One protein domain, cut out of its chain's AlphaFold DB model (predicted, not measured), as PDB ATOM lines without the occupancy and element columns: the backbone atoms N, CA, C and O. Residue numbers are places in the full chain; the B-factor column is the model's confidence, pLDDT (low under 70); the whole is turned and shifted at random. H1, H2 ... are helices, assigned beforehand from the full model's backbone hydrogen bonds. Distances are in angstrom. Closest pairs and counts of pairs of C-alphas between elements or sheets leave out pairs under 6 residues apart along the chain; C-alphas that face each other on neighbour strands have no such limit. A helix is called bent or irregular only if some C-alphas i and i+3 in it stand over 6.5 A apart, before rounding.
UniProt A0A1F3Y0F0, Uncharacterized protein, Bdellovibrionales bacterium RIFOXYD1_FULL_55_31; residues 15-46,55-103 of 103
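This is residues 15 to 46 and 55 to 103 of the 103 residues of an uncharacterized protein of Bdellovibrionales bacterium RIFOXYD1_FULL_55_31 (UniProt A0A1F3Y0F0). Look for two long helices, H3 and H5, side by side and running the same way, with the shorter H1 running opposite to both; their centres make a triangle, and together they form the core. H2 packs on H1, H4 packs on H3, and after H2 the chain folds back on itself through a short antiparallel pairing of residues 36 to 37 with 42 to 43. The printed part has 81 residues with five named helices, H1 to H5 in order, and no named strand; its class is all helix. It is compact, with a radius of gyration of the C-alphas of 11.5 A, and rounded, spanning 34 by 26 by 25 A.

Find C-alpha 55 at (98.521, 103.311, 140.580); from there H3 runs 20.9 A to residue 69. H5, residues 88 to 102, runs 21.4 A to C-alpha 102 at (111.614, 84.147, 129.241). H1, residues 15 to 23, begins at (105.696, 87.603, 124.018) and covers 12.5 A. H2 is residues 29 to 35, 10.2 A; H4 is residues 79 to 85, 10.3 A, and only just irregular, with C-alphas 81 and 84 6.9 A apart.

H3 touches H5, closest at C-alphas 67 and 98, 6.9 A, at a shallow tilt of 5 degrees. H1 touches H5 at C-alphas 18 and 97, 4.5 A, and residues 64 to 68 of H3 at C-alphas 19 and 64, 6.2 A. H3 and H4 form a hairpin, closest at C-alphas 59 and 82, 4.7 A; H1 and H2 form another, at C-alphas 23 and 29, 4.5 A. H2 and H4 are apart. In H1, H3 and H5 every O i to N i+4 pair is within hydrogen-bond range; in H2 1 of 3 is, with 1 of 4 O i to N i+3 pairs, and in H4 1 of 3, with 3 of 4.

The C-alphas farthest apart, of Glu 39 and Gly 84, are 34.2 A apart. Residues 47 to 54 are not printed, and C-alphas 46 and 55 are 18.3 A apart across this cut, which lies in the link from H2 to H3. Of the links printed whole, none is long. No printed residue has a pLDDT under 70.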
ATOM      1  N   GLN A  15     105.850  86.230 123.576       95.50
ATOM      2  CA  GLN A  15     105.696  87.603 124.018       95.50
ATOM      3  C   GLN A  15     104.249  88.078 123.900       95.50
ATOM      4  O   GLN A  15     103.695  88.568 124.879       95.50
ATOM      5  N   MET A  16     103.612  87.860 122.747       97.06
ATOM      6  CA  MET A  16     102.199  88.192 122.574       97.06
ATOM      7  C   MET A  16     101.312  87.344 123.497       97.06
ATOM      8  O   MET A  16     100.392  87.870 124.109       97.06
ATOM      9  N   GLN A  17     101.631  86.064 123.708       96.75
ATOM     10  CA  GLN A  17     100.938  85.239 124.707       96.75
ATOM     11  C   GLN A  17     101.049  85.820 126.123       96.75
ATOM     12  O   GLN A  17     100.056  85.846 126.840       96.75
ATOM     13  N   ALA A  18     102.218  86.332 126.521       97.88
ATOM     14  CA  ALA A  18     102.382  86.989 127.816       97.88
ATOM     15  C   ALA A  18     101.525  88.265 127.935       97.88
ATOM     16  O   ALA A  18     100.972  88.527 129.002       97.88
ATOM     17  N   ILE A  19     101.367  89.032 126.850       98.12
ATOM     18  CA  ILE A  19     100.462  90.192 126.818       98.12
ATOM     19  C   ILE A  19      98.998  89.760 126.905       98.12
ATOM     20  O   ILE A  19      98.252  90.331 127.695       98.12
ATOM     21  N   LEU A  20      98.599  88.723 126.168       97.50
ATOM     22  CA  LEU A  20      97.246  88.169 126.232       97.50
ATOM     23  C   LEU A  20      96.907  87.661 127.640       97.50
ATOM     24  O   LEU A  20      95.825  87.948 128.139       97.50
ATOM     25  N   MET A  21      97.851  87.013 128.333       97.56
ATOM     26  CA  MET A  21      97.670  86.618 129.737       97.56
ATOM     27  C   MET A  21      97.383  87.819 130.645       97.56
ATOM     28  O   MET A  21      96.560  87.720 131.549       97.56
ATOM     29  N   LEU A  22      98.057  88.954 130.433       97.81
ATOM     30  CA  LEU A  22      97.765  90.182 131.179       97.81
ATOM     31  C   LEU A  22      96.398  90.758 130.793       97.81
ATOM     32  O   LEU A  22      95.674  91.223 131.672       97.81
ATOM     33  N   ALA A  23      96.039  90.708 129.509       97.50
ATOM     34  CA  ALA A  23      94.759  91.193 129.002       97.50
ATOM     35  C   ALA A  23      93.562  90.418 129.574       97.50
ATOM     36  O   ALA A  23      92.510  91.009 129.750       97.50
ATOM     37  N   GLU A  24      93.723  89.156 129.982       95.81
ATOM     38  CA  GLU A  24      92.667  88.398 130.677       95.81
ATOM     39  C   GLU A  24      92.285  88.983 132.053       95.81
ATOM     40  O   GLU A  24      91.248  88.630 132.623       95.81
ATOM     41  N   TYR A  25      93.104  89.874 132.628       96.75
ATOM     42  CA  TYR A  25      92.772  90.504 133.901       96.75
ATOM     43  C   TYR A  25      91.637  91.525 133.723       96.75
ATOM     44  O   TYR A  25      91.799  92.456 132.937       96.75
ATOM     45  N   PRO A  26      90.539  91.477 134.510       95.25
ATOM     46  CA  PRO A  26      89.341  92.289 134.250       95.25
ATOM     47  C   PRO A  26      89.563  93.805 134.152       95.25
ATOM     48  O   PRO A  26      88.843  94.496 133.441       95.25
ATOM     49  N   MET A  27      90.545  94.344 134.882       93.81
ATOM     50  CA  MET A  27      90.893  95.770 134.812       93.81
ATOM     51  C   MET A  27      91.746  96.113 133.582       93.81
ATOM     52  O   MET A  27      91.733  97.261 133.153       93.81
ATOM     53  N   LEU A  28      92.512  95.156 133.054       95.75
ATOM     54  CA  LEU A  28      93.436  95.355 131.936       95.75
ATOM     55  C   LEU A  28      92.806  95.040 130.582       95.75
ATOM     56  O   LEU A  28      93.172  95.688 129.610       95.75
ATOM     57  N   ASP A  29      91.857  94.106 130.526       96.44
ATOM     58  CA  ASP A  29      91.109  93.728 129.323       96.44
ATOM     59  C   ASP A  29      90.640  94.934 128.483       96.44
ATOM     60  O   ASP A  29      91.066  95.047 127.327       96.44
ATOM     61  N   PRO A  30      89.893  95.913 129.042       96.19
ATOM     62  CA  PRO A  30      89.403  97.052 128.266       96.19
ATOM     63  C   PRO A  30      90.500  98.044 127.846       96.19
ATOM     64  O   PRO A  30      90.203  98.993 127.129       96.19
ATOM     65  N   ILE A  31      91.740  97.869 128.311       96.12
ATOM     66  CA  ILE A  31      92.881  98.744 128.012       96.12
ATOM     67  C   ILE A  31      93.811  98.079 126.997       96.12
ATOM     68  O   ILE A  31      94.260  98.726 126.058       96.12
ATOM     69  N   LEU A  32      94.115  96.793 127.195       96.81
ATOM     70  CA  LEU A  32      95.077  96.053 126.388       96.81
ATOM     71  C   LEU A  32      94.453  95.508 125.103       96.81
ATOM     72  O   LEU A  32      95.061  95.651 124.049       96.81
ATOM     73  N   ASN A  33      93.245  94.936 125.144       96.94
ATOM     74  CA  ASN A  33      92.638  94.369 123.932       96.94
ATOM     75  C   ASN A  33      92.463  95.379 122.788       96.94
ATOM     76  O   ASN A  33      92.747  95.005 121.653       96.94
ATOM     77  N   PRO A  34      92.056  96.643 123.031       97.06
ATOM     78  CA  PRO A  34      91.922  97.621 121.951       97.06
ATOM     79  C   PRO A  34      93.236  97.970 121.249       97.06
ATOM     80  O   PRO A  34      93.202  98.435 120.114       97.06
ATOM     81  N   VAL A  35      94.379  97.767 121.913       96.94
ATOM     82  CA  VAL A  35      95.702  98.126 121.384       96.94
ATOM     83  C   VAL A  35      96.500  96.925 120.877       96.94
ATOM     84  O   VAL A  35      97.629  97.097 120.420       96.94
ATOM     85  N   ILE A  36      95.943  95.713 120.964       97.25
ATOM     86  CA  ILE A  36      96.555  94.478 120.463       97.25
ATOM     87  C   ILE A  36      96.055  94.205 119.045       97.25
ATOM     88  O   ILE A  36      94.863  94.018 118.810       97.25
ATOM     89  N   ASP A  37      96.990  94.070 118.112       96.44
ATOM     90  CA  ASP A  37      96.743  93.508 116.791       96.44
ATOM     91  C   ASP A  37      97.343  92.100 116.742       96.44
ATOM     92  O   ASP A  37      98.559  91.907 116.646       96.44
ATOM     93  N   LEU A  38      96.474  91.095 116.841       94.88
ATOM     94  CA  LEU A  38      96.878  89.692 116.836       94.88
ATOM     95  C   LEU A  38      97.268  89.192 115.436       94.88
ATOM     96  O   LEU A  38      98.039  88.239 115.324       94.88
ATOM     97  N   GLU A  39      96.756  89.816 114.372       92.62
ATOM     98  CA  GLU A  39      97.073  89.435 112.994       92.62
ATOM     99  C   GLU A  39      98.516  89.819 112.656       92.62
ATOM    100  O   GLU A  39      99.276  89.005 112.117       92.62
ATOM    101  N   ASN A  40      98.923  91.026 113.043       94.56
ATOM    102  CA  ASN A  40     100.280  91.524 112.824       94.56
ATOM    103  C   ASN A  40     101.236  91.240 113.992       94.56
ATOM    104  O   ASN A  40     102.442  91.423 113.844       94.56
ATOM    105  N   GLU A  41     100.727  90.725 115.115       95.56
ATOM    106  CA  GLU A  41     101.457  90.582 116.379       95.56
ATOM    107  C   GLU A  41     102.122  91.896 116.810       95.56
ATOM    108  O   GLU A  41     103.335  91.975 116.999       95.56
ATOM    109  N   THR A  42     101.311  92.939 116.967       96.75
ATOM    110  CA  THR A  42     101.758  94.254 117.443       96.75
ATOM    111  C   THR A  42     100.920  94.741 118.617       96.75
ATOM    112  O   THR A  42      99.766  94.346 118.772       96.75
ATOM    113  N   VAL A  43     101.502  95.608 119.448       96.69
ATOM    114  CA  VAL A  43     100.806  96.270 120.558       96.69
ATOM    115  C   VAL A  43     101.140  97.758 120.537       96.69
ATOM    116  O   VAL A  43     102.316  98.116 120.649       96.69
ATOM    117  N   ASP A  44     100.130  98.617 120.398       95.81
ATOM    118  CA  ASP A  44     100.304 100.073 120.352       95.81
ATOM    119  C   ASP A  44      99.987 100.737 121.700       95.81
ATOM    120  O   ASP A  44      98.883 101.195 121.982       95.81
ATOM    121  N   PHE A  45     101.001 100.828 122.557       93.12
ATOM    122  CA  PHE A  45     100.873 101.462 123.872       93.12
ATOM    123  C   PHE A  45     100.687 102.990 123.825       93.12
ATOM    124  O   PHE A  45     100.479 103.591 124.884       93.12
ATOM    125  N   SER A  46     100.799 103.631 122.651       91.19
ATOM    126  CA  SER A  46     100.627 105.085 122.518       91.19
ATOM    127  C   SER A  46      99.163 105.525 122.605       91.19
ATOM    128  O   SER A  46      98.891 106.651 123.014       91.19
ATOM    129  N   GLY A  55      97.085 103.577 140.412       90.62
ATOM    130  CA  GLY A  55      98.521 103.311 140.580       90.62
ATOM    131  C   GLY A  55      98.914 101.870 140.222       90.62
ATOM    132  O   GLY A  55      99.909 101.664 139.531       90.62
ATOM    133  N   GLY A  56      98.095 100.889 140.622       91.81
ATOM    134  CA  GLY A  56      98.281  99.483 140.252       91.81
ATOM    135  C   GLY A  56      98.069  99.224 138.757       91.81
ATOM    136  O   GLY A  56      98.849  98.495 138.155       91.81
ATOM    137  N   GLY A  57      97.080  99.877 138.137       92.56
ATOM    138  CA  GLY A  57      96.857  99.803 136.689       92.56
ATOM    139  C   GLY A  57      98.042 100.355 135.893       92.56
ATOM    140  O   GLY A  57      98.556  99.681 135.007       92.56
ATOM    141  N   LYS A  58      98.556 101.533 136.269       93.38
ATOM    142  CA  LYS A  58      99.762 102.128 135.661       93.38
ATOM    143  C   LYS A  58     100.976 101.212 135.787       93.38
ATOM    144  O   LYS A  58     101.709 101.041 134.817       93.38
ATOM    145  N   ALA A  59     101.177 100.613 136.962       94.12
ATOM    146  CA  ALA A  59     102.259  99.658 137.181       94.12
ATOM    147  C   ALA A  59     102.124  98.435 136.262       94.12
ATOM    148  O   ALA A  59     103.100  98.035 135.633       94.12
ATOM    149  N   ALA A  60     100.920  97.878 136.130       95.19
ATOM    150  CA  ALA A  60     100.678  96.729 135.268       95.19
ATOM    151  C   ALA A  60     100.852  97.035 133.772       95.19
ATOM    152  O   ALA A  60     101.437  96.221 133.066       95.19
ATOM    153  N   ILE A  61     100.436  98.212 133.290       95.44
ATOM    154  CA  ILE A  61     100.714  98.625 131.904       95.44
ATOM    155  C   ILE A  61     102.217  98.861 131.685       95.44
ATOM    156  O   ILE A  61     102.751  98.459 130.654       95.44
ATOM    157  N   SER A  62     102.928  99.427 132.668       95.25
ATOM    158  CA  SER A  62     104.395  99.567 132.620       95.25
ATOM    159  C   SER A  62     105.088  98.198 132.500       95.25
ATOM    160  O   SER A  62     106.006  98.024 131.690       95.25
ATOM    161  N   TRP A  63     104.595  97.189 133.230       96.25
ATOM    162  CA  TRP A  63     105.019  95.795 133.073       96.25
ATOM    163  C   TRP A  63     104.679  95.229 131.695       96.25
ATOM    164  O   TRP A  63     105.568  94.670 131.059       96.25
ATOM    165  N   ALA A  64     103.445  95.394 131.213       96.50
ATOM    166  CA  ALA A  64     103.023  94.916 129.895       96.50
ATOM    167  C   ALA A  64     103.916  95.485 128.782       96.50
ATOM    168  O   ALA A  64     104.435  94.733 127.962       96.50
ATOM    169  N   HIS A  65     104.192  96.789 128.801       95.75
ATOM    170  CA  HIS A  65     105.108  97.407 127.845       95.75
ATOM    171  C   HIS A  65     106.531  96.863 127.977       95.75
ATOM    172  O   HIS A  65     107.161  96.551 126.974       95.75
ATOM    173  N   SER A  66     107.046  96.699 129.195       95.19
ATOM    174  CA  SER A  66     108.398  96.158 129.405       95.19
ATOM    175  C   SER A  66     108.515  94.705 128.928       95.19
ATOM    176  O   SER A  66     109.524  94.324 128.336       95.19
ATOM    177  N   ILE A  67     107.451  93.916 129.109       95.69
ATOM    178  CA  ILE A  67     107.285  92.565 128.561       95.69
ATOM    179  C   ILE A  67     107.160  92.599 127.032       95.69
ATOM    180  O   ILE A  67     107.567  91.653 126.373       95.69
ATOM    181  N   TRP A  68     106.631  93.657 126.427       96.12
ATOM    182  CA  TRP A  68     106.478  93.756 124.972       96.12
ATOM    183  C   TRP A  68     107.690  94.367 124.242       96.12
ATOM    184  O   TRP A  68     108.001  94.007 123.111       96.12
ATOM    185  N   ALA A  69     108.405  95.295 124.863       93.44
ATOM    186  CA  ALA A  69     109.371  96.139 124.161       93.44
ATOM    187  C   ALA A  69     110.807  96.012 124.684       93.44
ATOM    188  O   ALA A  69     111.693  96.668 124.138       93.44
ATOM    189  N   ASP A  70     111.038  95.234 125.753       93.31
ATOM    190  CA  ASP A  70     112.306  95.214 126.507       93.31
ATOM    191  C   ASP A  70     112.753  96.602 126.978       93.31
ATOM    192  O   ASP A  70     113.942  96.906 127.082       93.31
ATOM    193  N   LYS A  71     111.784  97.487 127.222       92.19
ATOM    194  CA  LYS A  71     112.016  98.890 127.558       92.19
ATOM    195  C   LYS A  71     111.006  99.361 128.587       92.19
ATOM    196  O   LYS A  71     109.825  99.027 128.508       92.19
ATOM    197  N   VAL A  72     111.464 100.215 129.491       90.56
ATOM    198  CA  VAL A  72     110.579 101.008 130.347       90.56
ATOM    199  C   VAL A  72     109.950 102.142 129.536       90.56
ATOM    200  O   VAL A  72     110.579 102.664 128.613       90.56
ATOM    201  N   ILE A  73     108.721 102.536 129.877       86.12
ATOM    202  CA  ILE A  73     108.074 103.708 129.271       86.12
ATOM    203  C   ILE A  73     108.652 104.974 129.921       86.12
ATOM    204  O   ILE A  73     108.491 105.153 131.133       86.12
ATOM    205  N   PRO A  74     109.287 105.887 129.161       82.06
ATOM    206  CA  PRO A  74     109.749 107.158 129.706       82.06
ATOM    207  C   PRO A  74     108.590 107.963 130.308       82.06
ATOM    208  O   PRO A  74     107.549 108.132 129.681       82.06
ATOM    209  N   GLY A  75     108.769 108.478 131.525       81.88
ATOM    210  CA  GLY A  75     107.758 109.295 132.210       81.88
ATOM    211  C   GLY A  75     106.708 108.507 133.000       81.88
ATOM    212  O   GLY A  75     105.970 109.110 133.778       81.88
ATOM    213  N   LEU A  76     106.672 107.176 132.881       82.00
ATOM    214  CA  LEU A  76     105.951 106.326 133.827       82.00
ATOM    215  C   LEU A  76     106.875 105.837 134.939       82.00
ATOM    216  O   LEU A  76     108.100 105.833 134.817       82.00
ATOM    217  N   ARG A  77     106.261 105.427 136.053       81.62
ATOM    218  CA  ARG A  77     106.979 104.776 137.149       81.62
ATOM    219  C   ARG A  77     107.612 103.478 136.640       81.62
ATOM    220  O   ARG A  77     106.976 102.734 135.885       81.62
ATOM    221  N   ASP A  78     108.824 103.210 137.118       89.25
ATOM    222  CA  ASP A  78     109.499 101.933 136.919       89.25
ATOM    223  C   ASP A  78     108.574 100.753 137.309       89.25
ATOM    224  O   ASP A  78     107.906 100.812 138.355       89.25
ATOM    225  N   PRO A  79     108.478  99.693 136.483       90.75
ATOM    226  CA  PRO A  79     107.607  98.555 136.764       90.75
ATOM    227  C   PRO A  79     107.870  97.902 138.132       90.75
ATOM    228  O   PRO A  79     106.921  97.519 138.826       90.75
ATOM    229  N   PHE A  80     109.133  97.805 138.559       90.88
ATOM    230  CA  PHE A  80     109.511  97.179 139.826       90.88
ATOM    231  C   PHE A  80     109.101  98.038 141.025       90.88
ATOM    232  O   PHE A  80     108.527  97.513 141.981       90.88
ATOM    233  N   ASP A  81     109.267  99.359 140.944       90.31
ATOM    234  CA  ASP A  81     108.782 100.294 141.973       90.31
ATOM    235  C   ASP A  81     107.248 100.283 142.081       90.31
ATOM    236  O   ASP A  81     106.656 100.531 143.138       90.31
ATOM    237  N   GLY A  82     106.572 100.014 140.962       88.75
ATOM    238  CA  GLY A  82     105.125  99.844 140.891       88.75
ATOM    239  C   GLY A  82     104.621  98.503 141.434       88.75
ATOM    240  O   GLY A  82     103.427  98.366 141.698       88.75
ATOM    241  N   PHE A  83     105.492  97.514 141.642       93.50
ATOM    242  CA  PHE A  83     105.057  96.156 141.974       93.50
ATOM    243  C   PHE A  83     104.278  96.085 143.293       93.50
ATOM    244  O   PHE A  83     103.235  95.435 143.375       93.50
ATOM    245  N   GLY A  84     104.725  96.827 144.309       93.25
ATOM    246  CA  GLY A  84     104.100  96.847 145.634       93.25
ATOM    247  C   GLY A  84     102.715  97.503 145.697       93.25
ATOM    248  O   GLY A  84     102.000  97.287 146.671       93.25
ATOM    249  N   VAL A  85     102.315  98.283 144.681       92.69
ATOM    250  CA  VAL A  85     100.994  98.946 144.644       92.69
ATOM    251  C   VAL A  85      99.934  98.150 143.878       92.69
ATOM    252  O   VAL A  85      98.768  98.543 143.852       92.69
ATOM    253  N   MET A  86     100.320  97.039 143.249       94.94
ATOM    254  CA  MET A  86      99.392  96.089 142.636       94.94
ATOM    255  C   MET A  86      98.771  95.176 143.704       94.94
ATOM    256  O   MET A  86      99.395  94.872 144.720       94.94
ATOM    257  N   ASN A  87      97.545  94.699 143.471       95.25
ATOM    258  CA  ASN A  87      96.985  93.630 144.302       95.25
ATOM    259  C   ASN A  87      97.694  92.287 144.023       95.25
ATOM    260  O   ASN A  87      98.400  92.139 143.024       95.25
ATOM    261  N   ARG A  88      97.502  91.300 144.908       96.62
ATOM    262  CA  ARG A  88      98.217  90.013 144.842       96.62
ATOM    263  C   ARG A  88      97.963  89.230 143.555       96.62
ATOM    264  O   ARG A  88      98.887  88.597 143.051       96.62
ATOM    265  N   ASP A  89      96.744  89.273 143.028       96.31
ATOM    266  CA  ASP A  89      96.394  88.528 141.815       96.31
ATOM    267  C   ASP A  89      97.111  89.114 140.602       96.31
ATOM    268  O   ASP A  89      97.722  88.384 139.824       96.31
ATOM    269  N   LEU A  90      97.132  90.442 140.501       96.00
ATOM    270  CA  LEU A  90      97.830  91.154 139.440       96.00
ATOM    271  C   LEU A  90      99.355  90.996 139.545       96.00
ATOM    272  O   LEU A  90     100.016  90.765 138.537       96.00
ATOM    273  N   GLN A  91      99.914  91.026 140.761       97.38
ATOM    274  CA  GLN A  91     101.325  90.700 141.001       97.38
ATOM    275  C   GLN A  91     101.674  89.297 140.494       97.38
ATOM    276  O   GLN A  91     102.646  89.123 139.759       97.38
ATOM    277  N   ARG A  92     100.872  88.290 140.864       97.81
ATOM    278  CA  ARG A  92     101.069  86.904 140.426       97.81
ATOM    279  C   ARG A  92     100.976  86.783 138.907       97.81
ATOM    280  O   ARG A  92     101.797  86.091 138.312       97.81
ATOM    281  N   LEU A  93     100.001  87.449 138.295       97.69
ATOM    282  CA  LEU A  93      99.794  87.406 136.854       97.69
ATOM    283  C   LEU A  93     100.973  88.021 136.091       97.69
ATOM    284  O   LEU A  93     101.456  87.413 135.141       97.69
ATOM    285  N   VAL A  94     101.502  89.158 136.557       97.06
ATOM    286  CA  VAL A  94     102.731  89.756 136.010       97.06
ATOM    287  C   VAL A  94     103.895  88.775 136.095       97.06
ATOM    288  O   VAL A  94     104.552  88.532 135.088       97.06
ATOM    289  N   LEU A  95     104.127  88.148 137.253       96.94
ATOM    290  CA  LEU A  95     105.202  87.159 137.398       96.94
ATOM    291  C   LEU A  95     105.022  85.959 136.454       96.94
ATOM    292  O   LEU A  95     105.995  85.495 135.864       96.94
ATOM    293  N   MET A  96     103.790  85.479 136.271       97.56
ATOM    294  CA  MET A  96     103.490  84.416 135.310       97.56
ATOM    295  C   MET A  96     103.764  84.848 133.865       97.56
ATOM    296  O   MET A  96     104.353  84.078 133.112       97.56
ATOM    297  N   ALA A  97     103.394  86.074 133.487       97.31
ATOM    298  CA  ALA A  97     103.669  86.627 132.163       97.31
ATOM    299  C   ALA A  97     105.183  86.779 131.908       97.31
ATOM    300  O   ALA A  97     105.664  86.428 130.829       97.31
ATOM    301  N   LEU A  98     105.955  87.214 132.915       95.69
ATOM    302  CA  LEU A  98     107.424  87.229 132.857       95.69
ATOM    303  C   LEU A  98     107.976  85.819 132.620       95.69
ATOM    304  O   LEU A  98     108.742  85.595 131.684       95.69
ATOM    305  N   MET A  99     107.567  84.851 133.442       96.25
ATOM    306  CA  MET A  99     108.023  83.469 133.295       96.25
ATOM    307  C   MET A  99     107.692  82.913 131.911       96.25
ATOM    308  O   MET A  99     108.539  82.275 131.301       96.25
ATOM    309  N   HIS A 100     106.497  83.188 131.390       94.19
ATOM    310  CA  HIS A 100     106.071  82.703 130.079       94.19
ATOM    311  C   HIS A 100     106.898  83.279 128.923       94.19
ATOM    312  O   HIS A 100     107.194  82.583 127.951       94.19
ATOM    313  N   ARG A 101     107.304  84.549 129.022       94.69
ATOM    314  CA  ARG A 101     108.126  85.191 127.993       94.69
ATOM    315  C   ARG A 101     109.558  84.645 127.956       94.69
ATOM    316  O   ARG A 101     110.097  84.467 126.865       94.69
ATOM    317  N   TRP A 102     110.170  84.405 129.119       91.56
ATOM    318  CA  TRP A 102     111.614  84.147 129.241       91.56
ATOM    319  C   TRP A 102     112.018  82.717 129.649       91.56
ATOM    320  O   TRP A 102     113.212  82.457 129.776       91.56
ATOM    321  N   ASN A 103     111.071  81.790 129.823       82.56
ATOM    322  CA  ASN A 103     111.318  80.357 130.049       82.56
ATOM    323  C   ASN A 103     110.928  79.555 128.802       82.56
ATOM    324  O   ASN A 103     111.757  78.859 128.178       82.56
TER     325      ASN A 103